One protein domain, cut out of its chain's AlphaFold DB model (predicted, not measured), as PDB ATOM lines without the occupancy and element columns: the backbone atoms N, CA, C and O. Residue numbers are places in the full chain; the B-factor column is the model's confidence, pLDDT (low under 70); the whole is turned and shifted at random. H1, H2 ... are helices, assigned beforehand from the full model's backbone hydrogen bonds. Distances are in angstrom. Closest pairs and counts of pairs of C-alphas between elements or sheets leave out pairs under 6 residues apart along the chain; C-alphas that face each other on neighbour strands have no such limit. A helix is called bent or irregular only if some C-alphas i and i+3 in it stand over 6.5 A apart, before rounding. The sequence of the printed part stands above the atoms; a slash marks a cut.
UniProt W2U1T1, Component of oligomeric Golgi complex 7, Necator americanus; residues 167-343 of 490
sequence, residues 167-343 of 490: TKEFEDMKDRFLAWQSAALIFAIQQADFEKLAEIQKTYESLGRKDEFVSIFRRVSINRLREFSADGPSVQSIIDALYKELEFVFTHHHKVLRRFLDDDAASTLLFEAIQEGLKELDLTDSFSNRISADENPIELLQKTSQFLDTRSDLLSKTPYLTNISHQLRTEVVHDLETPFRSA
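Overview. This is residues 167 to 343 of the 490 residues of the protein "Component of oligomeric Golgi complex 7" of Necator americanus (UniProt W2U1T1). This is an elongated row of three helical parts: a hairpin of H1 and H2 at one end, H3, H4 and H5 packed together in the middle, and a hairpin of H7 and H8 at the other end, where the short H6 packs on H8. H3, H4, H5, H7 and H8 form an up-and-down bundle, each running against the one before it in the chain, while H1 and H2 are steeply tilted to H3. The 177 printed residues hold eight named helices, H1 to H8 in order, and no named strand; the class is all helix. The whole is only just loose, close to compact, with a radius of gyration of the C-alphas of 19.4 A and spans of 63 by 34 by 25 A.

Arrangement. H8, residues 319 to 343, forms a hairpin with H7, residues 297 to 315, at a shallow tilt of 9 degrees; their closest C-alphas, Ser 312 and Ser 325, are 5.7 A apart. With residues 335 to 340 alone, H8 touches H6, residues 284 to 288; C-alphas 288 and 339 come closest, at 4.7 A. With residues 320 to 331 alone, H8 touches H5, residues 263 to 280, the same way at 5 degrees, closest at C-alphas 278 and 328, 7.0 A. The hub is H3, residues 210 to 226, which touches H5 at a steep tilt of 41 degrees, with C-alphas 222 and 277 closest at 4.3 A. H4, residues 235 to 257, forms a hairpin with H3, closest at C-alphas 221 and 249, 6.5 A. H4 and H7 only just touch, with 3 pairs of C-alphas within 8 A, the closest being 236 and 304 at 6.4 A. H1, residues 167 to 191, and H2, residues 194 to 206, form a hairpin at 10 degrees, closest at C-alphas 188 and 197, 6.0 A. H2 touches H3 at a steep tilt of 49 degrees, closest at C-alphas 204 and 210, 5.4 A. Every O i to N i+4 pair is within hydrogen-bond range in H2, H4, H5, H6 and H7; in H1 it is 19 of 21, in H3 11 of 13, in H8 17 of 21.

Along the chain. H8 is 36.3 A long and ends at C-alpha 343 (156.088, 94.856, 233.025); it is only just irregular, with C-alphas 335 and 338 6.7 A apart. H1, 35.0 A, begins at C-alpha 167 (124.331, 133.064, 264.604) and has a kink of 42 degrees near residue 181. H4 measures 32.2 A, H7 27.0 A, H5 25.9 A, H3 25.0 A, H2 18.1 A and H6 6.1 A.

Size, cuts and confidence. The two C-alphas farthest apart, Thr 167 and Asp 294, are 65.1 A apart. The printed part has no cut and no long link. The mean pLDDT of the printed part is 88.4, and residues 293 to 295 are under 70.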
ATOM      1  N   THR A 167     123.455 133.047 265.780       74.81
ATOM      2  CA  THR A 167     124.331 133.064 264.604       74.81
ATOM      3  C   THR A 167     124.108 131.852 263.722       74.81
ATOM      4  O   THR A 167     124.298 131.926 262.515       74.81
ATOM      5  N   LYS A 168     123.676 130.729 264.300       84.94
ATOM      6  CA  LYS A 168     123.658 129.456 263.586       84.94
ATOM      7  C   LYS A 168     122.588 129.409 262.496       84.94
ATOM      8  O   LYS A 168     122.902 129.059 261.369       84.94
ATOM      9  N   GLU A 169     121.354 129.803 262.816       84.62
ATOM     10  CA  GLU A 169     120.251 129.823 261.841       84.62
ATOM     11  C   GLU A 169     120.581 130.750 260.659       84.62
ATOM     12  O   GLU A 169     120.320 130.415 259.506       84.62
ATOM     13  N   PHE A 170     121.198 131.903 260.936       89.00
ATOM     14  CA  PHE A 170     121.596 132.852 259.902       89.00
ATOM     15  C   PHE A 170     122.710 132.318 259.000       89.00
ATOM     16  O   PHE A 170     122.593 132.415 257.778       89.00
ATOM     17  N   GLU A 171     123.759 131.732 259.578       90.88
ATOM     18  CA  GLU A 171     124.829 131.132 258.783       90.88
ATOM     19  C   GLU A 171     124.316 129.941 257.955       90.88
ATOM     20  O   GLU A 171     124.614 129.874 256.764       90.88
ATOM     21  N   ASP A 172     123.435 129.094 258.504       89.56
ATOM     22  CA  ASP A 172     122.796 127.998 257.756       89.56
ATOM     23  C   ASP A 172     121.978 128.518 256.551       89.56
ATOM     24  O   ASP A 172     121.931 127.880 255.494       89.56
ATOM     25  N   MET A 173     121.316 129.675 256.684       88.50
ATOM     26  CA  MET A 173     120.588 130.304 255.573       88.50
ATOM     27  C   MET A 173     121.530 130.829 254.487       88.50
ATOM     28  O   MET A 173     121.249 130.630 253.302       88.50
ATOM     29  N   LYS A 174     122.655 131.452 254.866       92.50
ATOM     30  CA  LYS A 174     123.677 131.867 253.895       92.50
ATOM     31  C   LYS A 174     124.238 130.669 253.148       92.50
ATOM     32  O   LYS A 174     124.290 130.707 251.925       92.50
ATOM     33  N   ASP A 175     124.596 129.604 253.860       92.25
ATOM     34  CA  ASP A 175     125.206 128.415 253.267       92.25
ATOM     35  C   ASP A 175     124.280 127.783 252.215       92.25
ATOM     36  O   ASP A 175     124.729 127.413 251.132       92.25
ATOM     37  N   ARG A 176     122.965 127.725 252.474       89.06
ATOM     38  CA  ARG A 176     121.974 127.249 251.488       89.06
ATOM     39  C   ARG A 176     121.904 128.139 250.250       89.06
ATOM     40  O   ARG A 176     121.881 127.623 249.132       89.06
ATOM     41  N   PHE A 177     121.860 129.455 250.443       91.44
ATOM     42  CA  PHE A 177     121.812 130.411 249.340       91.44
ATOM     43  C   PHE A 177     123.094 130.351 248.488       91.44
ATOM     44  O   PHE A 177     123.037 130.262 247.261       91.44
ATOM     45  N   LEU A 178     124.259 130.316 249.136       93.19
ATOM     46  CA  LEU A 178     125.557 130.257 248.466       93.19
ATOM     47  C   LEU A 178     125.807 128.906 247.791       93.19
ATOM     48  O   LEU A 178     126.382 128.886 246.705       93.19
ATOM     49  N   ALA A 179     125.323 127.794 248.352       90.00
ATOM     50  CA  ALA A 179     125.366 126.482 247.700       90.00
ATOM     51  C   ALA A 179     124.547 126.447 246.400       90.00
ATOM     52  O   ALA A 179     124.909 125.757 245.447       90.00
ATOM     53  N   TRP A 180     123.457 127.211 246.323       87.75
ATOM     54  CA  TRP A 180     122.740 127.390 245.064       87.75
ATOM     55  C   TRP A 180     123.557 128.237 244.070       87.75
ATOM     56  O   TRP A 180     123.705 127.868 242.902       87.75
ATOM     57  N   GLN A 181     124.161 129.335 244.536       90.69
ATOM     58  CA  GLN A 181     124.964 130.224 243.689       90.69
ATOM     59  C   GLN A 181     126.305 129.600 243.256       90.69
ATOM     60  O   GLN A 181     126.872 129.992 242.231       90.69
ATOM     61  N   SER A 182     126.824 128.606 243.987       90.06
ATOM     62  CA  SER A 182     128.140 128.014 243.731       90.06
ATOM     63  C   SER A 182     128.230 127.362 242.354       90.06
ATOM     64  O   SER A 182     129.280 127.423 241.724       90.06
ATOM     65  N   ALA A 183     127.136 126.793 241.836       90.94
ATOM     66  CA  ALA A 183     127.113 126.255 240.476       90.94
ATOM     67  C   ALA A 183     127.352 127.361 239.433       90.94
ATOM     68  O   ALA A 183     128.183 127.207 238.538       90.94
ATOM     69  N   ALA A 184     126.679 128.507 239.579       92.44
ATOM     70  CA  ALA A 184     126.865 129.655 238.695       92.44
ATOM     71  C   ALA A 184     128.290 130.223 238.781       92.44
ATOM     72  O   ALA A 184     128.841 130.616 237.753       92.44
ATOM     73  N   LEU A 185     128.888 130.217 239.978       93.88
ATOM     74  CA  LEU A 185     130.284 130.602 240.186       93.88
ATOM     75  C   LEU A 185     131.237 129.661 239.445       93.88
ATOM     76  O   LEU A 185     132.070 130.133 238.680       93.88
ATOM     77  N   ILE A 186     131.080 128.344 239.599       93.94
ATOM     78  CA  ILE A 186     131.910 127.346 238.904       93.94
ATOM     79  C   ILE A 186     131.855 127.561 237.385       93.94
ATOM     80  O   ILE A 186     132.901 127.634 236.740       93.94
ATOM     81  N   PHE A 187     130.657 127.738 236.818       93.94
ATOM     82  CA  PHE A 187     130.503 128.018 235.387       93.94
ATOM     83  C   PHE A 187     131.184 129.325 234.964       93.94
ATOM     84  O   PHE A 187     131.851 129.361 233.931       93.94
ATOM     85  N   ALA A 188     131.048 130.388 235.758       94.06
ATOM     86  CA  ALA A 188     131.662 131.676 235.455       94.06
ATOM     87  C   ALA A 188     133.202 131.613 235.514       94.06
ATOM     88  O   ALA A 188     133.869 132.204 234.665       94.06
ATOM     89  N   ILE A 189     133.772 130.838 236.451       93.81
ATOM     90  CA  ILE A 189     135.221 130.569 236.531       93.81
ATOM     91  C   ILE A 189     135.694 129.857 235.262       93.81
ATOM     92  O   ILE A 189     136.648 130.297 234.621       93.81
ATOM     93  N   GLN A 190     135.001 128.787 234.865       91.81
ATOM     94  CA  GLN A 190     135.362 127.998 233.685       91.81
ATOM     95  C   GLN A 190     135.316 128.830 232.398       91.81
ATOM     96  O   GLN A 190     136.225 128.738 231.576       91.81
ATOM     97  N   GLN A 191     134.299 129.683 232.244       93.94
ATOM     98  CA  GLN A 191     134.132 130.543 231.068       93.94
ATOM     99  C   GLN A 191     134.982 131.824 231.107       93.94
ATOM    100  O   GLN A 191     135.020 132.549 230.116       93.94
ATOM    101  N   ALA A 192     135.669 132.102 232.223       92.75
ATOM    102  CA  ALA A 192     136.312 133.389 232.490       92.75
ATOM    103  C   ALA A 192     135.364 134.587 232.263       92.75
ATOM    104  O   ALA A 192     135.761 135.621 231.721       92.75
ATOM    105  N   ASP A 193     134.105 134.441 232.687       94.56
ATOM    106  CA  ASP A 193     133.089 135.492 232.612       94.56
ATOM    107  C   ASP A 193     133.311 136.507 233.741       94.56
ATOM    108  O   ASP A 193     132.810 136.370 234.858       94.56
ATOM    109  N   PHE A 194     134.130 137.521 233.460       93.50
ATOM    110  CA  PHE A 194     134.543 138.508 234.459       93.50
ATOM    111  C   PHE A 194     133.389 139.355 234.995       93.50
ATOM    112  O   PHE A 194     133.439 139.761 236.156       93.50
ATOM    113  N   GLU A 195     132.373 139.635 234.176       93.88
ATOM    114  CA  GLU A 195     131.230 140.455 234.585       93.88
ATOM    115  C   GLU A 195     130.397 139.694 235.613       93.88
ATOM    116  O   GLU A 195     130.162 140.188 236.719       93.88
ATOM    117  N   LYS A 196     130.063 138.438 235.299       94.31
ATOM    118  CA  LYS A 196     129.324 137.567 236.211       94.31
ATOM    119  C   LYS A 196     130.119 137.227 237.471       94.31
ATOM    120  O   LYS A 196     129.553 137.165 238.558       94.31
ATOM    121  N   LEU A 197     131.435 137.034 237.360       94.50
ATOM    122  CA  LEU A 197     132.288 136.795 238.527       94.50
ATOM    123  C   LEU A 197     132.339 137.999 239.471       94.50
ATOM    124  O   LEU A 197     132.298 137.801 240.680       94.50
ATOM    125  N   ALA A 198     132.399 139.225 238.945       94.06
ATOM    126  CA  ALA A 198     132.370 140.433 239.766       94.06
ATOM    127  C   ALA A 198     131.018 140.607 240.481       94.06
ATOM    128  O   ALA A 198     130.978 141.005 241.646       94.06
ATOM    129  N   GLU A 199     129.912 140.268 239.811       94.44
ATOM    130  CA  GLU A 199     128.580 140.254 240.422       94.44
ATOM    131  C   GLU A 199     128.497 139.233 241.566       94.44
ATOM    132  O   GLU A 199     128.133 139.587 242.687       94.44
ATOM    133  N   ILE A 200     128.915 137.988 241.315       94.50
ATOM    134  CA  ILE A 200     128.911 136.923 242.326       94.50
ATOM    135  C   ILE A 200     129.853 137.265 243.485       94.50
ATOM    136  O   ILE A 200     129.485 137.083 244.643       94.50
ATOM    137  N   GLN A 201     131.045 137.800 243.213       94.94
ATOM    138  CA  GLN A 201     131.967 138.233 244.264       94.94
ATOM    139  C   GLN A 201     131.304 139.262 245.180       94.94
ATOM    140  O   GLN A 201     131.387 139.130 246.398       94.94
ATOM    141  N   LYS A 202     130.615 140.259 244.611       94.69
ATOM    142  CA  LYS A 202     129.912 141.280 245.390       94.69
ATOM    143  C   LYS A 202     128.852 140.660 246.302       94.69
ATOM    144  O   LYS A 202     128.705 141.114 247.434       94.69
ATOM    145  N   THR A 203     128.153 139.622 245.840       95.06
ATOM    146  CA  THR A 203     127.217 138.842 246.664       95.06
ATOM    147  C   THR A 203     127.920 138.133 247.825       95.06
ATOM    148  O   THR A 203     127.466 138.222 248.960       95.06
ATOM    149  N   TYR A 204     129.043 137.453 247.580       95.75
ATOM    150  CA  TYR A 204     129.793 136.785 248.652       95.75
ATOM    151  C   TYR A 204     130.388 137.794 249.648       95.75
ATOM    152  O   TYR A 204     130.369 137.555 250.855       95.75
ATOM    153  N   GLU A 205     130.891 138.933 249.170       94.69
ATOM    154  CA  GLU A 205     131.433 140.001 250.015       94.69
ATOM    155  C   GLU A 205     130.351 140.653 250.881       94.69
ATOM    156  O   GLU A 205     130.574 140.831 252.077       94.69
ATOM    157  N   SER A 206     129.167 140.944 250.331       94.88
ATOM    158  CA  SER A 206     128.060 141.533 251.100       94.88
ATOM    159  C   SER A 206     127.466 140.587 252.144       94.88
ATOM    160  O   SER A 206     126.813 141.049 253.075       94.88
ATOM    161  N   LEU A 207     127.718 139.281 252.019       94.56
ATOM    162  CA  LEU A 207     127.348 138.255 252.998       94.56
ATOM    163  C   LEU A 207     128.486 137.903 253.975       94.56
ATOM    164  O   LEU A 207     128.300 137.051 254.849       94.56
ATOM    165  N   GLY A 208     129.647 138.557 253.854       92.06
ATOM    166  CA  GLY A 208     130.815 138.311 254.701       92.06
ATOM    167  C   GLY A 208     131.500 136.964 254.444       92.06
ATOM    168  O   GLY A 208     132.147 136.431 255.338       92.06
ATOM    169  N   ARG A 209     131.352 136.389 253.242       94.81
ATOM    170  CA  ARG A 209     131.858 135.056 252.853       94.81
ATOM    171  C   ARG A 209     132.913 135.121 251.741       94.81
ATOM    172  O   ARG A 209     133.029 134.215 250.921       94.81
ATOM    173  N   LYS A 210     133.720 136.186 251.700       93.25
ATOM    174  CA  LYS A 210     134.774 136.363 250.681       93.25
ATOM    175  C   LYS A 210     135.749 135.178 250.613       93.25
ATOM    176  O   LYS A 210     136.149 134.778 249.522       93.25
ATOM    177  N   ASP A 211     136.088 134.585 251.752       92.00
ATOM    178  CA  ASP A 211     137.013 133.448 251.800       92.00
ATOM    179  C   ASP A 211     136.436 132.188 251.132       92.00
ATOM    180  O   ASP A 211     137.170 131.409 250.527       92.00
ATOM    181  N   GLU A 212     135.112 132.000 251.163       93.69
ATOM    182  CA  GLU A 212     134.455 130.882 250.475       93.69
ATOM    183  C   GLU A 212     134.453 131.055 248.965       93.69
ATOM    184  O   GLU A 212     134.717 130.092 248.244       93.69
ATOM    185  N   PHE A 213     134.223 132.283 248.490       94.44
ATOM    186  CA  PHE A 213     134.359 132.617 247.073       94.44
ATOM    187  C   PHE A 213     135.741 132.199 246.562       94.44
ATOM    188  O   PHE A 213     135.858 131.514 245.547       94.44
ATOM    189  N   VAL A 214     136.786 132.537 247.320       93.75
ATOM    190  CA  VAL A 214     138.173 132.171 247.021       93.75
ATOM    191  C   VAL A 214     138.396 130.653 247.131       93.75
ATOM    192  O   VAL A 214     139.011 130.052 246.249       93.75
ATOM    193  N   SER A 215     137.841 129.991 248.153       94.12
ATOM    194  CA  SER A 215     137.926 128.531 248.328       94.12
ATOM    195  C   SER A 215     137.329 127.754 247.148       94.12
ATOM    196  O   SER A 215     137.840 126.691 246.785       94.12
ATOM    197  N   ILE A 216     136.289 128.281 246.495       94.38
ATOM    198  CA  ILE A 216     135.676 127.633 245.331       94.38
ATOM    199  C   ILE A 216     136.653 127.568 244.149       94.38
ATOM    200  O   ILE A 216     136.706 126.534 243.488       94.38
ATOM    201  N   PHE A 217     137.508 128.573 243.931       94.00
ATOM    202  CA  PHE A 217     138.559 128.497 242.903       94.00
ATOM    203  C   PHE A 217     139.547 127.355 243.152       94.00
ATOM    204  O   PHE A 217     139.930 126.650 242.211       94.00
ATOM    205  N   ARG A 218     139.932 127.137 244.417       94.81
ATOM    206  CA  ARG A 218     140.776 125.999 244.807       94.81
ATOM    207  C   ARG A 218     140.085 124.682 244.452       94.81
ATOM    208  O   ARG A 218     140.669 123.866 243.748       94.81
ATOM    209  N   ARG A 219     138.816 124.511 244.848       94.56
ATOM    210  CA  ARG A 219     138.034 123.294 244.553       94.56
ATOM    211  C   ARG A 219     137.858 123.054 243.055       94.56
ATOM    212  O   ARG A 219     137.993 121.921 242.612       94.56
ATOM    213  N   VAL A 220     137.582 124.099 242.272       95.19
ATOM    214  CA  VAL A 220     137.457 123.995 240.808       95.19
ATOM    215  C   VAL A 220     138.769 123.533 240.182       95.19
ATOM    216  O   VAL A 220     138.753 122.661 239.319       95.19
ATOM    217  N   SER A 221     139.901 124.068 240.643       94.88
ATOM    218  CA  SER A 221     141.227 123.682 240.147       94.88
ATOM    219  C   SER A 221     141.572 122.228 240.494       94.88
ATOM    220  O   SER A 221     142.015 121.493 239.617       94.88
ATOM    221  N   ILE A 222     141.299 121.790 241.730       95.12
ATOM    222  CA  ILE A 222     141.494 120.394 242.169       95.12
ATOM    223  C   ILE A 222     140.610 119.445 241.357       95.12
ATOM    224  O   ILE A 222     141.105 118.491 240.767       95.12
ATOM    225  N   ASN A 223     139.306 119.734 241.275       94.31
ATOM    226  CA  ASN A 223     138.352 118.895 240.551       94.31
ATOM    227  C   ASN A 223     138.731 118.760 239.073       94.31
ATOM    228  O   ASN A 223     138.585 117.683 238.510       94.31
ATOM    229  N   ARG A 224     139.254 119.829 238.459       93.75
ATOM    230  CA  ARG A 224     139.695 119.802 237.064       93.75
ATOM    231  C   ARG A 224     140.845 118.821 236.834       93.75
ATOM    232  O   ARG A 224     140.839 118.131 235.822       93.75
ATOM    233  N   LEU A 225     141.794 118.747 237.768       93.50
ATOM    234  CA  LEU A 225     142.885 117.772 237.712       93.50
ATOM    235  C   LEU A 225     142.401 116.360 238.036       93.50
ATOM    236  O   LEU A 225     142.801 115.423 237.362       93.50
ATOM    237  N   ARG A 226     141.491 116.200 239.001       91.31
ATOM    238  CA  ARG A 226     140.905 114.894 239.333       91.31
ATOM    239  C   ARG A 226     140.089 114.296 238.180       91.31
ATOM    240  O   ARG A 226     140.048 113.086 238.014       91.31
ATOM    241  N   GLU A 227     139.422 115.138 237.395       90.75
ATOM    242  CA  GLU A 227     138.646 114.742 236.211       90.75
ATOM    243  C   GLU A 227     139.506 114.622 234.939       90.75
ATOM    244  O   GLU A 227     138.969 114.406 233.850       90.75
ATOM    245  N   PHE A 228     140.831 114.774 235.048       93.75
ATOM    246  CA  PHE A 228     141.742 114.597 233.924       93.75
ATOM    247  C   PHE A 228     141.638 113.172 233.369       93.75
ATOM    248  O   PHE A 228     141.856 112.194 234.084       93.75
ATOM    249  N   SER A 229     141.341 113.053 232.071       87.50
ATOM    250  CA  SER A 229     141.370 111.756 231.395       87.50
ATOM    251  C   SER A 229     142.768 111.460 230.864       87.50
ATOM    252  O   SER A 229     143.289 112.179 230.009       87.50
ATOM    253  N   ALA A 230     143.346 110.352 231.316       84.44
ATOM    254  CA  ALA A 230     144.649 109.855 230.886       84.44
ATOM    255  C   ALA A 230     144.568 108.987 229.608       84.44
ATOM    256  O   ALA A 230     145.263 107.979 229.463       84.44
ATOM    257  N   ASP A 231     143.735 109.389 228.644       81.81
ATOM    258  CA  ASP A 231     143.561 108.691 227.367       81.81
ATOM    259  C   ASP A 231     144.649 109.097 226.360       81.81
ATOM    260  O   ASP A 231     144.436 109.901 225.454       81.81
ATOM    261  N   GLY A 232     145.851 108.538 226.515       85.00
ATOM    262  CA  GLY A 232     146.956 108.717 225.566       85.00
ATOM    263  C   GLY A 232     147.356 107.410 224.875       85.00
ATOM    264  O   GLY A 232     147.231 106.345 225.481       85.00
ATOM    265  N   PRO A 233     147.857 107.433 223.621       86.88
ATOM    266  CA  PRO A 233     148.419 106.249 222.959       86.88
ATOM    267  C   PRO A 233     149.743 105.753 223.576       86.88
ATOM    268  O   PRO A 233     150.165 104.640 223.283       86.88
ATOM    269  N   SER A 234     150.405 106.556 224.415       89.25
ATOM    270  CA  SER A 234     151.688 106.239 225.064       89.25
ATOM    271  C   SER A 234     151.841 106.936 226.421       89.25
ATOM    272  O   SER A 234     151.175 107.937 226.679       89.25
ATOM    273  N   VAL A 235     152.782 106.487 227.258       88.88
ATOM    274  CA  VAL A 235     153.126 107.157 228.531       88.88
ATOM    275  C   VAL A 235     153.497 108.632 228.311       88.88
ATOM    276  O   VAL A 235     153.003 109.509 229.014       88.88
ATOM    277  N   GLN A 236     154.290 108.941 227.280       90.62
ATOM    278  CA  GLN A 236     154.716 110.316 226.991       90.62
ATOM    279  C   GLN A 236     153.549 111.212 226.564       90.62
ATOM    280  O   GLN A 236     153.543 112.392 226.895       90.62
ATOM    281  N   SER A 237     152.556 110.673 225.848       90.94
ATOM    282  CA  SER A 237     151.368 111.449 225.457       90.94
ATOM    283  C   SER A 237     150.444 111.745 226.638       90.94
ATOM    284  O   SER A 237     149.898 112.843 226.699       90.94
ATOM    285  N   ILE A 238     150.332 110.824 227.602       92.31
ATOM    286  CA  ILE A 238     149.618 111.064 228.866       92.31
ATOM    287  C   ILE A 238     150.321 112.174 229.656       92.31
ATOM    288  O   ILE A 238     149.686 113.153 230.045       92.31
ATOM    289  N   ILE A 239     151.643 112.067 229.827       91.50
ATOM    290  CA  ILE A 239     152.446 113.078 230.530       91.50
ATOM    291  C   ILE A 239     152.349 114.442 229.825       91.50
ATOM    292  O   ILE A 239     152.189 115.466 230.482       91.50
ATOM    293  N   ASP A 240     152.408 114.476 228.490       90.94
ATOM    294  CA  ASP A 240     152.251 115.705 227.701       90.94
ATOM    295  C   ASP A 240     150.884 116.369 227.902       90.94
ATOM    296  O   ASP A 240     150.799 117.585 228.078       90.94
ATOM    297  N   ALA A 241     149.815 115.569 227.874       93.19
ATOM    298  CA  ALA A 241     148.463 116.045 228.117       93.19
ATOM    299  C   ALA A 241     148.318 116.604 229.538       93.19
ATOM    300  O   ALA A 241     147.738 117.673 229.709       93.19
ATOM    301  N   LEU A 242     148.918 115.948 230.534       93.12
ATOM    302  CA  LEU A 242     148.900 116.413 231.919       93.12
ATOM    303  C   LEU A 242     149.659 117.735 232.092       93.12
ATOM    304  O   LEU A 242     149.150 118.654 232.728       93.12
ATOM    305  N   TYR A 243     150.830 117.889 231.466       91.38
ATOM    306  CA  TYR A 243     151.551 119.166 231.462       91.38
ATOM    307  C   TYR A 243     150.729 120.301 230.842       91.38
ATOM    308  O   TYR A 243     150.692 121.400 231.393       91.38
ATOM    309  N   LYS A 244     150.049 120.038 229.720       91.19
ATOM    310  CA  LYS A 244     149.159 121.017 229.079       91.19
ATOM    311  C   LYS A 244     147.970 121.375 229.962       91.19
ATOM    312  O   LYS A 244     147.599 122.545 230.014       91.19
ATOM    313  N   GLU A 245     147.391 120.402 230.659       92.94
ATOM    314  CA  GLU A 245     146.281 120.653 231.579       92.94
ATOM    315  C   GLU A 245     146.739 121.485 232.783       92.94
ATOM    316  O   GLU A 245     146.066 122.441 233.150       92.94
ATOM    317  N   LEU A 246     147.918 121.209 233.351       92.44
ATOM    318  CA  LEU A 246     148.496 122.019 234.428       92.44
ATOM    319  C   LEU A 246     148.796 123.450 233.981       92.44
ATOM    320  O   LEU A 246     148.480 124.401 234.698       92.44
ATOM    321  N   GLU A 247     149.386 123.616 232.795       90.19
ATOM    322  CA  GLU A 247     149.631 124.934 232.212       90.19
ATOM    323  C   GLU A 247     148.312 125.675 231.986       90.19
ATOM    324  O   GLU A 247     148.206 126.853 232.332       90.19
ATOM    325  N   PHE A 248     147.285 124.993 231.476       91.44
ATOM    326  CA  PHE A 248     145.952 125.558 231.313       91.44
ATOM    327  C   PHE A 248     145.350 125.975 232.658       91.44
ATOM    328  O   PHE A 248     144.992 127.140 232.811       91.44
ATOM    329  N   VAL A 249     145.278 125.076 233.644       92.62
ATOM    330  CA  VAL A 249     144.718 125.354 234.977       92.62
ATOM    331  C   VAL A 249     145.432 126.538 235.612       92.62
ATOM    332  O   VAL A 249     144.772 127.475 236.060       92.62
ATOM    333  N   PHE A 250     146.767 126.544 235.599       92.56
ATOM    334  CA  PHE A 250     147.535 127.644 236.162       92.56
ATOM    335  C   PHE A 250     147.274 128.941 235.393       92.56
ATOM    336  O   PHE A 250     146.798 129.903 235.975       92.56
ATOM    337  N   THR A 251     147.512 128.990 234.082       91.12
ATOM    338  CA  THR A 251     147.416 130.244 233.310       91.12
ATOM    339  C   THR A 251     145.990 130.795 233.225       91.12
ATOM    340  O   THR A 251     145.788 132.004 233.379       91.12
ATOM    341  N   HIS A 252     144.995 129.932 233.011       93.25
ATOM    342  CA  HIS A 252     143.587 130.313 232.903       93.25
ATOM    343  C   HIS A 252     143.041 130.776 234.249       93.25
ATOM    344  O   HIS A 252     142.578 131.914 234.358       93.25
ATOM    345  N   HIS A 253     143.141 129.950 235.297       93.75
ATOM    346  CA  HIS A 253     142.607 130.335 236.601       93.75
ATOM    347  C   HIS A 253     143.406 131.475 237.232       93.75
ATOM    348  O   HIS A 253     142.800 132.313 237.892       93.75
ATOM    349  N   HIS A 254     144.716 131.593 236.983       93.50
ATOM    350  CA  HIS A 254     145.522 132.719 237.482       93.50
ATOM    351  C   HIS A 254     145.082 134.034 236.850       93.50
ATOM    352  O   HIS A 254     144.834 135.016 237.552       93.50
ATOM    353  N   LYS A 255     144.860 134.037 235.528       93.25
ATOM    354  CA  LYS A 255     144.333 135.200 234.803       93.25
ATOM    355  C   LYS A 255     142.989 135.672 235.359       93.25
ATOM    356  O   LYS A 255     142.728 136.880 235.326       93.25
ATOM    357  N   VAL A 256     142.150 134.746 235.823       93.88
ATOM    358  CA  VAL A 256     140.865 135.056 236.456       93.88
ATOM    359  C   VAL A 256     141.061 135.533 237.896       93.88
ATOM    360  O   VAL A 256     140.599 136.618 238.238       93.88
ATOM    361  N   LEU A 257     141.798 134.785 238.715       93.56
ATOM    362  CA  LEU A 257     142.008 135.063 240.139       93.56
ATOM    363  C   LEU A 257     142.704 136.391 240.413       93.56
ATOM    364  O   LEU A 257     142.308 137.089 241.341       93.56
ATOM    365  N   ARG A 258     143.669 136.798 239.583       94.31
ATOM    366  CA  ARG A 258     144.381 138.083 239.735       94.31
ATOM    367  C   ARG A 258     143.486 139.325 239.597       94.31
ATOM    368  O   ARG A 258     143.945 140.452 239.744       94.31
ATOM    369  N   ARG A 259     142.214 139.154 239.210       91.88
ATOM    370  CA  ARG A 259     141.206 140.229 239.242       91.88
ATOM    371  C   ARG A 259     140.640 140.455 240.642       91.88
ATOM    372  O   ARG A 259     140.100 141.526 240.895       91.88
ATOM    373  N   PHE A 260     140.764 139.461 241.514       92.06
ATOM    374  CA  PHE A 260     140.130 139.400 242.829       92.06
ATOM    375  C   PHE A 260     141.143 139.348 243.972       92.06
ATOM    376  O   PHE A 260     140.856 139.826 245.069       92.06
ATOM    377  N   LEU A 261     142.319 138.783 243.701       93.00
ATOM    378  CA  LEU A 261     143.455 138.670 244.605       93.00
ATOM    379  C   LEU A 261     144.674 139.361 243.993       93.00
ATOM    380  O   LEU A 261     144.740 139.558 242.777       93.00
ATOM    381  N   ASP A 262     145.645 139.712 244.831       94.50
ATOM    382  CA  ASP A 262     146.974 140.073 244.352       94.50
ATOM    383  C   ASP A 262     147.676 138.873 243.690       94.50
ATOM    384  O   ASP A 262     147.268 137.717 243.839       94.50
ATOM    385  N   ASP A 263     148.718 139.168 242.913       92.06
ATOM    386  CA  ASP A 263     149.399 138.184 242.070       92.06
ATOM    387  C   ASP A 263     150.031 137.047 242.889       92.06
ATOM    388  O   ASP A 263     149.951 135.880 242.494       92.06
ATOM    389  N   ASP A 264     150.585 137.364 244.062       92.62
ATOM    390  CA  ASP A 264     151.247 136.398 244.940       92.62
ATOM    391  C   ASP A 264     150.219 135.492 245.635       92.62
ATOM    392  O   ASP A 264     150.382 134.266 245.660       92.62
ATOM    393  N   ALA A 265     149.117 136.060 246.135       93.69
ATOM    394  CA  ALA A 265     148.022 135.295 246.731       93.69
ATOM    395  C   ALA A 265     147.329 134.380 245.709       93.69
ATOM    396  O   ALA A 265     147.064 133.211 246.006       93.69
ATOM    397  N   ALA A 266     147.079 134.871 244.490       94.25
ATOM    398  CA  ALA A 266     146.515 134.068 243.405       94.25
ATOM    399  C   ALA A 266     147.440 132.901 243.023       94.25
ATOM    400  O   ALA A 266     146.981 131.766 242.876       94.25
ATOM    401  N   SER A 267     148.745 133.169 242.899       92.88
ATOM    402  CA  SER A 267     149.752 132.154 242.574       92.88
ATOM    403  C   SER A 267     149.856 131.089 243.663       92.88
ATOM    404  O   SER A 267     149.865 129.900 243.355       92.88
ATOM    405  N   THR A 268     149.877 131.505 244.933       93.62
ATOM    406  CA  THR A 268     149.967 130.601 246.089       93.62
ATOM    407  C   THR A 268     148.749 129.686 246.173       93.62
ATOM    408  O   THR A 268     148.900 128.470 246.284       93.62
ATOM    409  N   LEU A 269     147.540 130.242 246.034       94.62
ATOM    410  CA  LEU A 269     146.306 129.458 246.068       94.62
ATOM    411  C   LEU A 269     146.275 128.391 244.973       94.62
ATOM    412  O   LEU A 269     145.921 127.243 245.240       94.62
ATOM    413  N   LEU A 270     146.633 128.761 243.742       94.50
ATOM    414  CA  LEU A 270     146.644 127.816 242.626       94.50
ATOM    415  C   LEU A 270     147.732 126.768 242.770       94.50
ATOM    416  O   LEU A 270     147.498 125.612 242.439       94.50
ATOM    417  N   PHE A 271     148.898 127.155 243.276       93.19
ATOM    418  CA  PHE A 271     149.973 126.220 243.557       93.19
ATOM    419  C   PHE A 271     149.522 125.141 244.550       93.19
ATOM    420  O   PHE A 271     149.646 123.955 244.256       93.19
ATOM    421  N   GLU A 272     148.924 125.539 245.676       94.06
ATOM    422  CA  GLU A 272     148.377 124.600 246.662       94.06
ATOM    423  C   GLU A 272     147.277 123.713 246.064       94.06
ATOM    424  O   GLU A 272     147.277 122.500 246.277       94.06
ATOM    425  N   ALA A 273     146.369 124.298 245.276       95.19
ATOM    426  CA  ALA A 273     145.293 123.564 244.616       95.19
ATOM    427  C   ALA A 273     145.825 122.515 243.628       95.19
ATOM    428  O   ALA A 273     145.321 121.397 243.571       95.19
ATOM    429  N   ILE A 274     146.856 122.867 242.859       94.62
ATOM    430  CA  ILE A 274     147.498 121.965 241.902       94.62
ATOM    431  C   ILE A 274     148.231 120.841 242.631       94.62
ATOM    432  O   ILE A 274     148.103 119.684 242.244       94.62
ATOM    433  N   GLN A 275     148.966 121.150 243.702       92.38
ATOM    434  CA  GLN A 275     149.644 120.129 244.502       92.38
ATOM    435  C   GLN A 275     148.665 119.132 245.125       92.38
ATOM    436  O   GLN A 275     148.967 117.946 245.201       92.38
ATOM    437  N   GLU A 276     147.516 119.607 245.600       94.38
ATOM    438  CA  GLU A 276     146.460 118.751 246.140       94.38
ATOM    439  C   GLU A 276     145.815 117.904 245.039       94.38
ATOM    440  O   GLU A 276     145.743 116.687 245.181       94.38
ATOM    441  N   GLY A 277     145.455 118.510 243.903       94.38
ATOM    442  CA  GLY A 277     144.877 117.786 242.768       94.38
ATOM    443  C   GLY A 277     145.811 116.729 242.174       94.38
ATOM    444  O   GLY A 277     145.346 115.656 241.810       94.38
ATOM    445  N   LEU A 278     147.123 116.985 242.129       92.69
ATOM    446  CA  LEU A 278     148.113 116.004 241.672       92.69
ATOM    447  C   LEU A 278     148.246 114.803 242.615       92.69
ATOM    448  O   LEU A 278     148.480 113.706 242.136       92.69
ATOM    449  N   LYS A 279     148.067 114.988 243.929       91.19
ATOM    450  CA  LYS A 279     148.086 113.880 244.903       91.19
ATOM    451  C   LYS A 279     146.832 113.010 244.849       91.19
ATOM    452  O   LYS A 279     146.863 111.877 245.313       91.19
ATOM    453  N   GLU A 280     145.715 113.567 244.380       92.00
ATOM    454  CA  GLU A 280     144.458 112.834 244.183       92.00
ATOM    455  C   GLU A 280     144.386 112.132 242.819       92.00
ATOM    456  O   GLU A 280     143.501 111.301 242.608       92.00
ATOM    457  N   LEU A 281     145.279 112.480 241.891       92.50
ATOM    458  CA  LEU A 281     145.357 111.871 240.572       92.50
ATOM    459  C   LEU A 281     146.074 110.520 240.671       92.50
ATOM    460  O   LEU A 281     147.168 110.451 241.215       92.50
ATOM    461  N   ASP A 282     145.467 109.471 240.119       90.50
ATOM    462  CA  ASP A 282     146.072 108.139 240.025       90.50
ATOM    463  C   ASP A 282     146.220 107.744 238.554       90.50
ATOM    464  O   ASP A 282     145.236 107.526 237.838       90.50
ATOM    465  N   LEU A 283     147.464 107.676 238.082       91.50
ATOM    466  CA  LEU A 283     147.799 107.284 236.714       91.50
ATOM    467  C   LEU A 283     148.232 105.817 236.599       91.50
ATOM    468  O   LEU A 283     148.528 105.364 235.490       91.50
ATOM    469  N   THR A 284     148.238 105.060 237.700       89.50
ATOM    470  CA  THR A 284     148.773 103.691 237.774       89.50
ATOM    471  C   THR A 284     148.129 102.767 236.739       89.50
ATOM    472  O   THR A 284     148.822 102.096 235.966       89.50
ATOM    473  N   ASP A 285     146.797 102.757 236.662       88.94
ATOM    474  CA  ASP A 285     146.053 101.918 235.712       88.94
ATOM    475  C   ASP A 285     146.277 102.367 234.262       88.94
ATOM    476  O   ASP A 285     146.461 101.555 233.350       88.94
ATOM    477  N   SER A 286     146.314 103.681 234.046       89.94
ATOM    478  CA  SER A 286     146.530 104.286 232.731       89.94
ATOM    479  C   SER A 286     147.907 103.933 232.172       89.94
ATOM    480  O   SER A 286     148.029 103.582 230.997       89.94
ATOM    481  N   PHE A 287     148.940 103.950 233.017       90.12
ATOM    482  CA  PHE A 287     150.283 103.511 232.653       90.12
ATOM    483  C   PHE A 287     150.374 101.992 232.480       90.12
ATOM    484  O   PHE A 287     150.962 101.539 231.498       90.12
ATOM    485  N   SER A 288     149.739 101.202 233.351       87.12
ATOM    486  CA  SER A 288     149.703  99.732 233.237       87.12
ATOM    487  C   SER A 288     149.150  99.268 231.892       87.12
ATOM    488  O   SER A 288     149.699  98.369 231.266       87.12
ATOM    489  N   ASN A 289     148.112  99.940 231.391       85.56
ATOM    490  CA  ASN A 289     147.499  99.637 230.097       85.56
ATOM    491  C   ASN A 289     148.356 100.032 228.879       85.56
ATOM    492  O   ASN A 289     147.938  99.806 227.738       85.56
ATOM    493  N   ARG A 290     149.498 100.697 229.084       86.19
ATOM    494  CA  ARG A 290     150.362 101.217 228.009       86.19
ATOM    495  C   ARG A 290     151.767 100.653 228.037       86.19
ATOM    496  O   ARG A 290     152.398 100.584 226.987       86.19
ATOM    497  N   ILE A 291     152.244 100.243 229.201       83.38
ATOM    498  CA  ILE A 291     153.522  99.558 229.339       83.38
ATOM    499  C   ILE A 291     153.280  98.091 228.955       83.38
ATOM    500  O   ILE A 291     152.815  97.290 229.762       83.38
ATOM    501  N   SER A 292     153.521  97.755 227.685       70.00
ATOM    502  CA  SER A 292     153.383  96.382 227.190       70.00
ATOM    503  C   SER A 292     154.566  95.514 227.628       70.00
ATOM    504  O   SER A 292     155.656  96.010 227.901       70.00
ATOM    505  N   ALA A 293     154.365  94.194 227.649       59.88
ATOM    506  CA  ALA A 293     155.442  93.227 227.870       59.88
ATOM    507  C   ALA A 293     156.380  93.070 226.653       59.88
ATOM    508  O   ALA A 293     157.398  92.387 226.759       59.88
ATOM    509  N   ASP A 294     156.032  93.669 225.509       57.59
ATOM    510  CA  ASP A 294     156.765  93.520 224.248       57.59
ATOM    511  C   ASP A 294     157.846  94.601 224.058       57.59
ATOM    512  O   ASP A 294     158.848  94.354 223.384       57.59
ATOM    513  N   GLU A 295     157.675  95.793 224.646       69.75
ATOM    514  CA  GLU A 295     158.703  96.843 224.645       69.75
ATOM    515  C   GLU A 295     159.647  96.648 225.840       69.75
ATOM    516  O   GLU A 295     159.202  96.334 226.941       69.75
ATOM    517  N   ASN A 296     160.957  96.836 225.633       74.38
ATOM    518  CA  ASN A 296     161.946  96.790 226.709       74.38
ATOM    519  C   ASN A 296     161.594  97.856 227.765       74.38
ATOM    520  O   ASN A 296     161.727  99.052 227.477       74.38
ATOM    521  N   PRO A 297     161.193  97.463 228.991       74.38
ATOM    522  CA  PRO A 297     160.778  98.431 229.995       74.38
ATOM    523  C   PRO A 297     161.905  99.426 230.299       74.38
ATOM    524  O   PRO A 297     161.673 100.626 230.369       74.38
ATOM    525  N   ILE A 298     163.165  98.988 230.354       71.56
ATOM    526  CA  ILE A 298     164.303  99.871 230.667       71.56
ATOM    527  C   ILE A 298     164.419 101.029 229.665       71.56
ATOM    528  O   ILE A 298     164.592 102.182 230.065       71.56
ATOM    529  N   GLU A 299     164.255 100.752 228.371       76.00
ATOM    530  CA  GLU A 299     164.260 101.792 227.334       76.00
ATOM    531  C   GLU A 299     163.078 102.752 227.491       76.00
ATOM    532  O   GLU A 299     163.236 103.963 227.325       76.00
ATOM    533  N   LEU A 300     161.896 102.241 227.845       80.19
ATOM    534  CA  LEU A 300     160.718 103.070 228.083       80.19
ATOM    535  C   LEU A 300     160.909 104.008 229.283       80.19
ATOM    536  O   LEU A 300     160.513 105.175 229.214       80.19
ATOM    537  N   LEU A 301     161.558 103.543 230.354       78.31
ATOM    538  CA  LEU A 301     161.884 104.372 231.517       78.31
ATOM    539  C   LEU A 301     162.878 105.476 231.154       78.31
ATOM    540  O   LEU A 301     162.648 106.637 231.492       78.31
ATOM    541  N   GLN A 302     163.932 105.147 230.401       75.81
ATOM    542  CA  GLN A 302     164.913 106.129 229.924       75.81
ATOM    543  C   GLN A 302     164.264 107.199 229.038       75.81
ATOM    544  O   GLN A 302     164.452 108.392 229.279       75.81
ATOM    545  N   LYS A 303     163.443 106.790 228.059       83.19
ATOM    546  CA  LYS A 303     162.678 107.713 227.203       83.19
ATOM    547  C   LYS A 303     161.762 108.614 228.035       83.19
ATOM    548  O   LYS A 303     161.645 109.804 227.755       83.19
ATOM    549  N   THR A 304     161.109 108.058 229.054       84.25
ATOM    550  CA  THR A 304     160.195 108.807 229.928       84.25
ATOM    551  C   THR A 304     160.939 109.805 230.810       84.25
ATOM    552  O   THR A 304     160.519 110.956 230.890       84.25
ATOM    553  N   SER A 305     162.079 109.422 231.393       81.81
ATOM    554  CA  SER A 305     162.924 110.337 232.170       81.81
ATOM    555  C   SER A 305     163.425 111.500 231.313       81.81
ATOM    556  O   SER A 305     163.209 112.654 231.667       81.81
ATOM    557  N   GLN A 306     163.995 111.212 230.136       84.06
ATOM    558  CA  GLN A 306     164.460 112.245 229.201       84.06
ATOM    559  C   GLN A 306     163.330 113.195 228.782       84.06
ATOM    560  O   GLN A 306     163.535 114.404 228.638       84.06
ATOM    561  N   PHE A 307     162.121 112.659 228.594       86.81
ATOM    562  CA  PHE A 307     160.945 113.458 228.272       86.81
ATOM    563  C   PHE A 307     160.539 114.383 229.429       86.81
ATOM    564  O   PHE A 307     160.259 115.560 229.192       86.81
ATOM    565  N   LEU A 308     160.540 113.883 230.670       86.44
ATOM    566  CA  LEU A 308     160.255 114.676 231.869       86.44
ATOM    567  C   LEU A 308     161.277 115.805 232.062       86.44
ATOM    568  O   LEU A 308     160.869 116.934 232.334       86.44
ATOM    569  N   ASP A 309     162.568 115.535 231.854       83.31
ATOM    570  CA  ASP A 309     163.632 116.543 231.953       83.31
ATOM    571  C   ASP A 309     163.462 117.639 230.890       83.31
ATOM    572  O   ASP A 309     163.400 118.826 231.210       83.31
ATOM    573  N   THR A 310     163.246 117.243 229.630       86.62
ATOM    574  CA  THR A 310     163.016 118.187 228.522       86.62
ATOM    575  C   THR A 310     161.803 119.087 228.784       86.62
ATOM    576  O   THR A 310     161.805 120.277 228.458       86.62
ATOM    577  N   ARG A 311     160.736 118.530 229.371       83.19
ATOM    578  CA  ARG A 311     159.516 119.278 229.709       83.19
ATOM    579  C   ARG A 311     159.716 120.221 230.889       83.19
ATOM    580  O   ARG A 311     159.243 121.356 230.821       83.19
ATOM    581  N   SER A 312     160.442 119.791 231.916       81.69
ATOM    582  CA  SER A 312     160.804 120.631 233.060       81.69
ATOM    583  C   SER A 312     161.585 121.872 232.617       81.69
ATOM    584  O   SER A 312     161.241 122.995 232.993       81.69
ATOM    585  N   ASP A 313     162.563 121.700 231.725       80.19
ATOM    586  CA  ASP A 313     163.360 122.811 231.197       80.19
ATOM    587  C   ASP A 313     162.514 123.836 230.430       80.19
ATOM    588  O   ASP A 313     162.745 125.045 230.529       80.19
ATOM    589  N   LEU A 314     161.486 123.385 229.706       79.19
ATOM    590  CA  LEU A 314     160.566 124.270 228.987       79.19
ATOM    591  C   LEU A 314     159.708 125.126 229.934       79.19
ATOM    592  O   LEU A 314     159.459 126.296 229.629       79.19
ATOM    593  N   LEU A 315     159.293 124.567 231.074       74.81
ATOM    594  CA  LEU A 315     158.436 125.225 232.072       74.81
ATOM    595  C   LEU A 315     159.206 126.111 233.056       74.81
ATOM    596  O   LEU A 315     158.626 127.039 233.622       74.81
ATOM    597  N   SER A 316     160.518 125.895 233.194       70.19
ATOM    598  CA  SER A 316     161.412 126.649 234.088       70.19
ATOM    599  C   SER A 316     161.449 128.172 233.853       70.19
ATOM    600  O   SER A 316     161.927 128.930 234.698       70.19
ATOM    601  N   LYS A 317     160.916 128.647 232.720       71.62
ATOM    602  CA  LYS A 317     160.818 130.077 232.376       71.62
ATOM    603  C   LYS A 317     159.854 130.859 233.275       71.62
ATOM    604  O   LYS A 317     159.947 132.084 233.319       71.62
ATOM    605  N   THR A 318     158.969 130.171 233.994       72.69
ATOM    606  CA  THR A 318     158.036 130.773 234.951       72.69
ATOM    607  C   THR A 318     158.332 130.213 236.349       72.69
ATOM    608  O   THR A 318     158.123 129.019 236.557       72.69
ATOM    609  N   PRO A 319     158.759 131.034 237.331       75.69
ATOM    610  CA  PRO A 319     159.227 130.558 238.641       75.69
ATOM    611  C   PRO A 319     158.243 129.623 239.359       75.69
ATOM    612  O   PRO A 319     158.641 128.626 239.957       75.69
ATOM    613  N   TYR A 320     156.946 129.920 239.255       72.12
ATOM    614  CA  TYR A 320     155.875 129.136 239.873       72.12
ATOM    615  C   TYR A 320     155.657 127.768 239.206       72.12
ATOM    616  O   TYR A 320     155.297 126.804 239.880       72.12
ATOM    617  N   LEU A 321     155.923 127.656 237.900       79.12
ATOM    618  CA  LEU A 321     155.772 126.401 237.160       79.12
ATOM    619  C   LEU A 321     156.937 125.439 237.410       79.12
ATOM    620  O   LEU A 321     156.743 124.232 237.296       79.12
ATOM    621  N   THR A 322     158.109 125.932 237.820       83.62
ATOM    622  CA  THR A 322     159.255 125.085 238.186       83.62
ATOM    623  C   THR A 322     158.917 124.150 239.348       83.62
ATOM    624  O   THR A 322     159.147 122.945 239.271       83.62
ATOM    625  N   ASN A 323     158.301 124.682 240.409       83.62
ATOM    626  CA  ASN A 323     157.909 123.878 241.570       83.62
ATOM    627  C   ASN A 323     156.791 122.881 241.223       83.62
ATOM    628  O   ASN A 323     156.811 121.746 241.691       83.62
ATOM    629  N   ILE A 324     155.837 123.289 240.378       84.94
ATOM    630  CA  ILE A 324     154.762 122.409 239.892       84.94
ATOM    631  C   ILE A 324     155.344 121.280 239.040       84.94
ATOM    632  O   ILE A 324     154.965 120.129 239.215       84.94
ATOM    633  N   SER A 325     156.297 121.585 238.158       85.94
ATOM    634  CA  SER A 325     156.965 120.585 237.324       85.94
ATOM    635  C   SER A 325     157.743 119.573 238.168       85.94
ATOM    636  O   SER A 325     157.667 118.374 237.902       85.94
ATOM    637  N   HIS A 326     158.419 120.026 239.226       86.00
ATOM    638  CA  HIS A 326     159.090 119.129 240.163       86.00
ATOM    639  C   HIS A 326     158.104 118.207 240.904       86.00
ATOM    640  O   HIS A 326     158.344 117.000 241.005       86.00
ATOM    641  N   GLN A 327     156.971 118.746 241.372       85.44
ATOM    642  CA  GLN A 327     155.921 117.937 241.998       85.44
ATOM    643  C   GLN A 327     155.341 116.924 241.008       85.44
ATOM    644  O   GLN A 327     155.242 115.746 241.331       85.44
ATOM    645  N   LEU A 328     155.011 117.355 239.787       87.81
ATOM    646  CA  LEU A 328     154.483 116.474 238.753       87.81
ATOM    647  C   LEU A 328     155.450 115.327 238.450       87.81
ATOM    648  O   LEU A 328     155.027 114.181 238.358       87.81
ATOM    649  N   ARG A 329     156.751 115.614 238.317       86.69
ATOM    650  CA  ARG A 329     157.767 114.572 238.121       86.69
ATOM    651  C   ARG A 329     157.730 113.545 239.250       86.69
ATOM    652  O   ARG A 329     157.835 112.355 238.978       86.69
ATOM    653  N   THR A 330     157.577 114.004 240.488       86.06
ATOM    654  CA  THR A 330     157.496 113.128 241.661       86.06
ATOM    655  C   THR A 330     156.288 112.194 241.588       86.06
ATOM    656  O   THR A 330     156.463 110.987 241.733       86.06
ATOM    657  N   GLU A 331     155.096 112.724 241.304       86.69
ATOM    658  CA  GLU A 331     153.870 111.910 241.225       86.69
ATOM    659  C   GLU A 331     153.882 110.970 240.007       86.69
ATOM    660  O   GLU A 331     153.564 109.792 240.126       86.69
ATOM    661  N   VAL A 332     154.356 111.427 238.842       86.94
ATOM    662  CA  VAL A 332     154.489 110.565 237.652       86.94
ATOM    663  C   VAL A 332     155.435 109.394 237.915       86.94
ATOM    664  O   VAL A 332     155.149 108.273 237.507       86.94
ATOM    665  N   VAL A 333     156.569 109.630 238.585       84.19
ATOM    666  CA  VAL A 333     157.507 108.554 238.942       84.19
ATOM    667  C   VAL A 333     156.867 107.575 239.925       84.19
ATOM    668  O   VAL A 333     157.033 106.368 239.756       84.19
ATOM    669  N   HIS A 334     156.135 108.081 240.918       84.25
ATOM    670  CA  HIS A 334     155.404 107.256 241.876       84.25
ATOM    671  C   HIS A 334     154.401 106.328 241.167       84.25
ATOM    672  O   HIS A 334     154.443 105.111 241.357       84.25
ATOM    673  N   ASP A 335     153.583 106.870 240.267       85.44
ATOM    674  CA  ASP A 335     152.547 106.104 239.562       85.44
ATOM    675  C   ASP A 335     153.118 105.150 238.503       85.44
ATOM    676  O   ASP A 335     152.490 104.152 238.144       85.44
ATOM    677  N   LEU A 336     154.329 105.415 238.003       83.56
ATOM    678  CA  LEU A 336     155.047 104.509 237.106       83.56
ATOM    679  C   LEU A 336     155.693 103.328 237.835       83.56
ATOM    680  O   LEU A 336     155.968 102.319 237.187       83.56
ATOM    681  N   GLU A 337     155.921 103.399 239.149       80.31
ATOM    682  CA  GLU A 337     156.687 102.383 239.879       80.31
ATOM    683  C   GLU A 337     156.066 100.979 239.760       80.31
ATOM    684  O   GLU A 337     156.742 100.012 239.387       80.31
ATOM    685  N   THR A 338     154.772 100.859 240.065       80.94
ATOM    686  CA  THR A 338     154.059  99.570 240.063       80.94
ATOM    687  C   THR A 338     153.891  98.993 238.650       80.94
ATOM    688  O   THR A 338     154.274  97.836 238.436       80.94
ATOM    689  N   PRO A 339     153.391  99.763 237.661       84.06
ATOM    690  CA  PRO A 339     153.264  99.307 236.279       84.06
ATOM    691  C   PRO A 339     154.599  98.849 235.692       84.06
ATOM    692  O   PRO A 339     154.689  97.797 235.058       84.06
ATOM    693  N   PHE A 340     155.662  99.609 235.963       80.81
ATOM    694  CA  PHE A 340     156.996  99.308 235.474       80.81
ATOM    695  C   PHE A 340     157.549  98.008 236.045       80.81
ATOM    696  O   PHE A 340     158.037  97.152 235.307       80.81
ATOM    697  N   ARG A 341     157.439  97.835 237.365       76.56
ATOM    698  CA  ARG A 341     157.867  96.615 238.053       76.56
ATOM    699  C   ARG A 341     157.148  95.383 237.502       76.56
ATOM    700  O   ARG A 341     157.784  94.351 237.278       76.56
ATOM    701  N   SER A 342     155.843  95.499 237.261       77.38
ATOM    702  CA  SER A 342     155.022  94.428 236.686       77.38
ATOM    703  C   SER A 342     155.473  94.061 235.268       77.38
ATOM    704  O   SER A 342     155.734  92.890 234.973       77.38
ATOM    705  N   ALA A 343     155.651  95.062 234.401       78.19
ATOM    706  CA  ALA A 343     156.088  94.856 233.025       78.19
ATOM    707  C   ALA A 343     157.500  94.269 232.937       78.19
ATOM    708  O   ALA A 343     157.737  93.350 232.163       78.19
TER     709      ALA A 343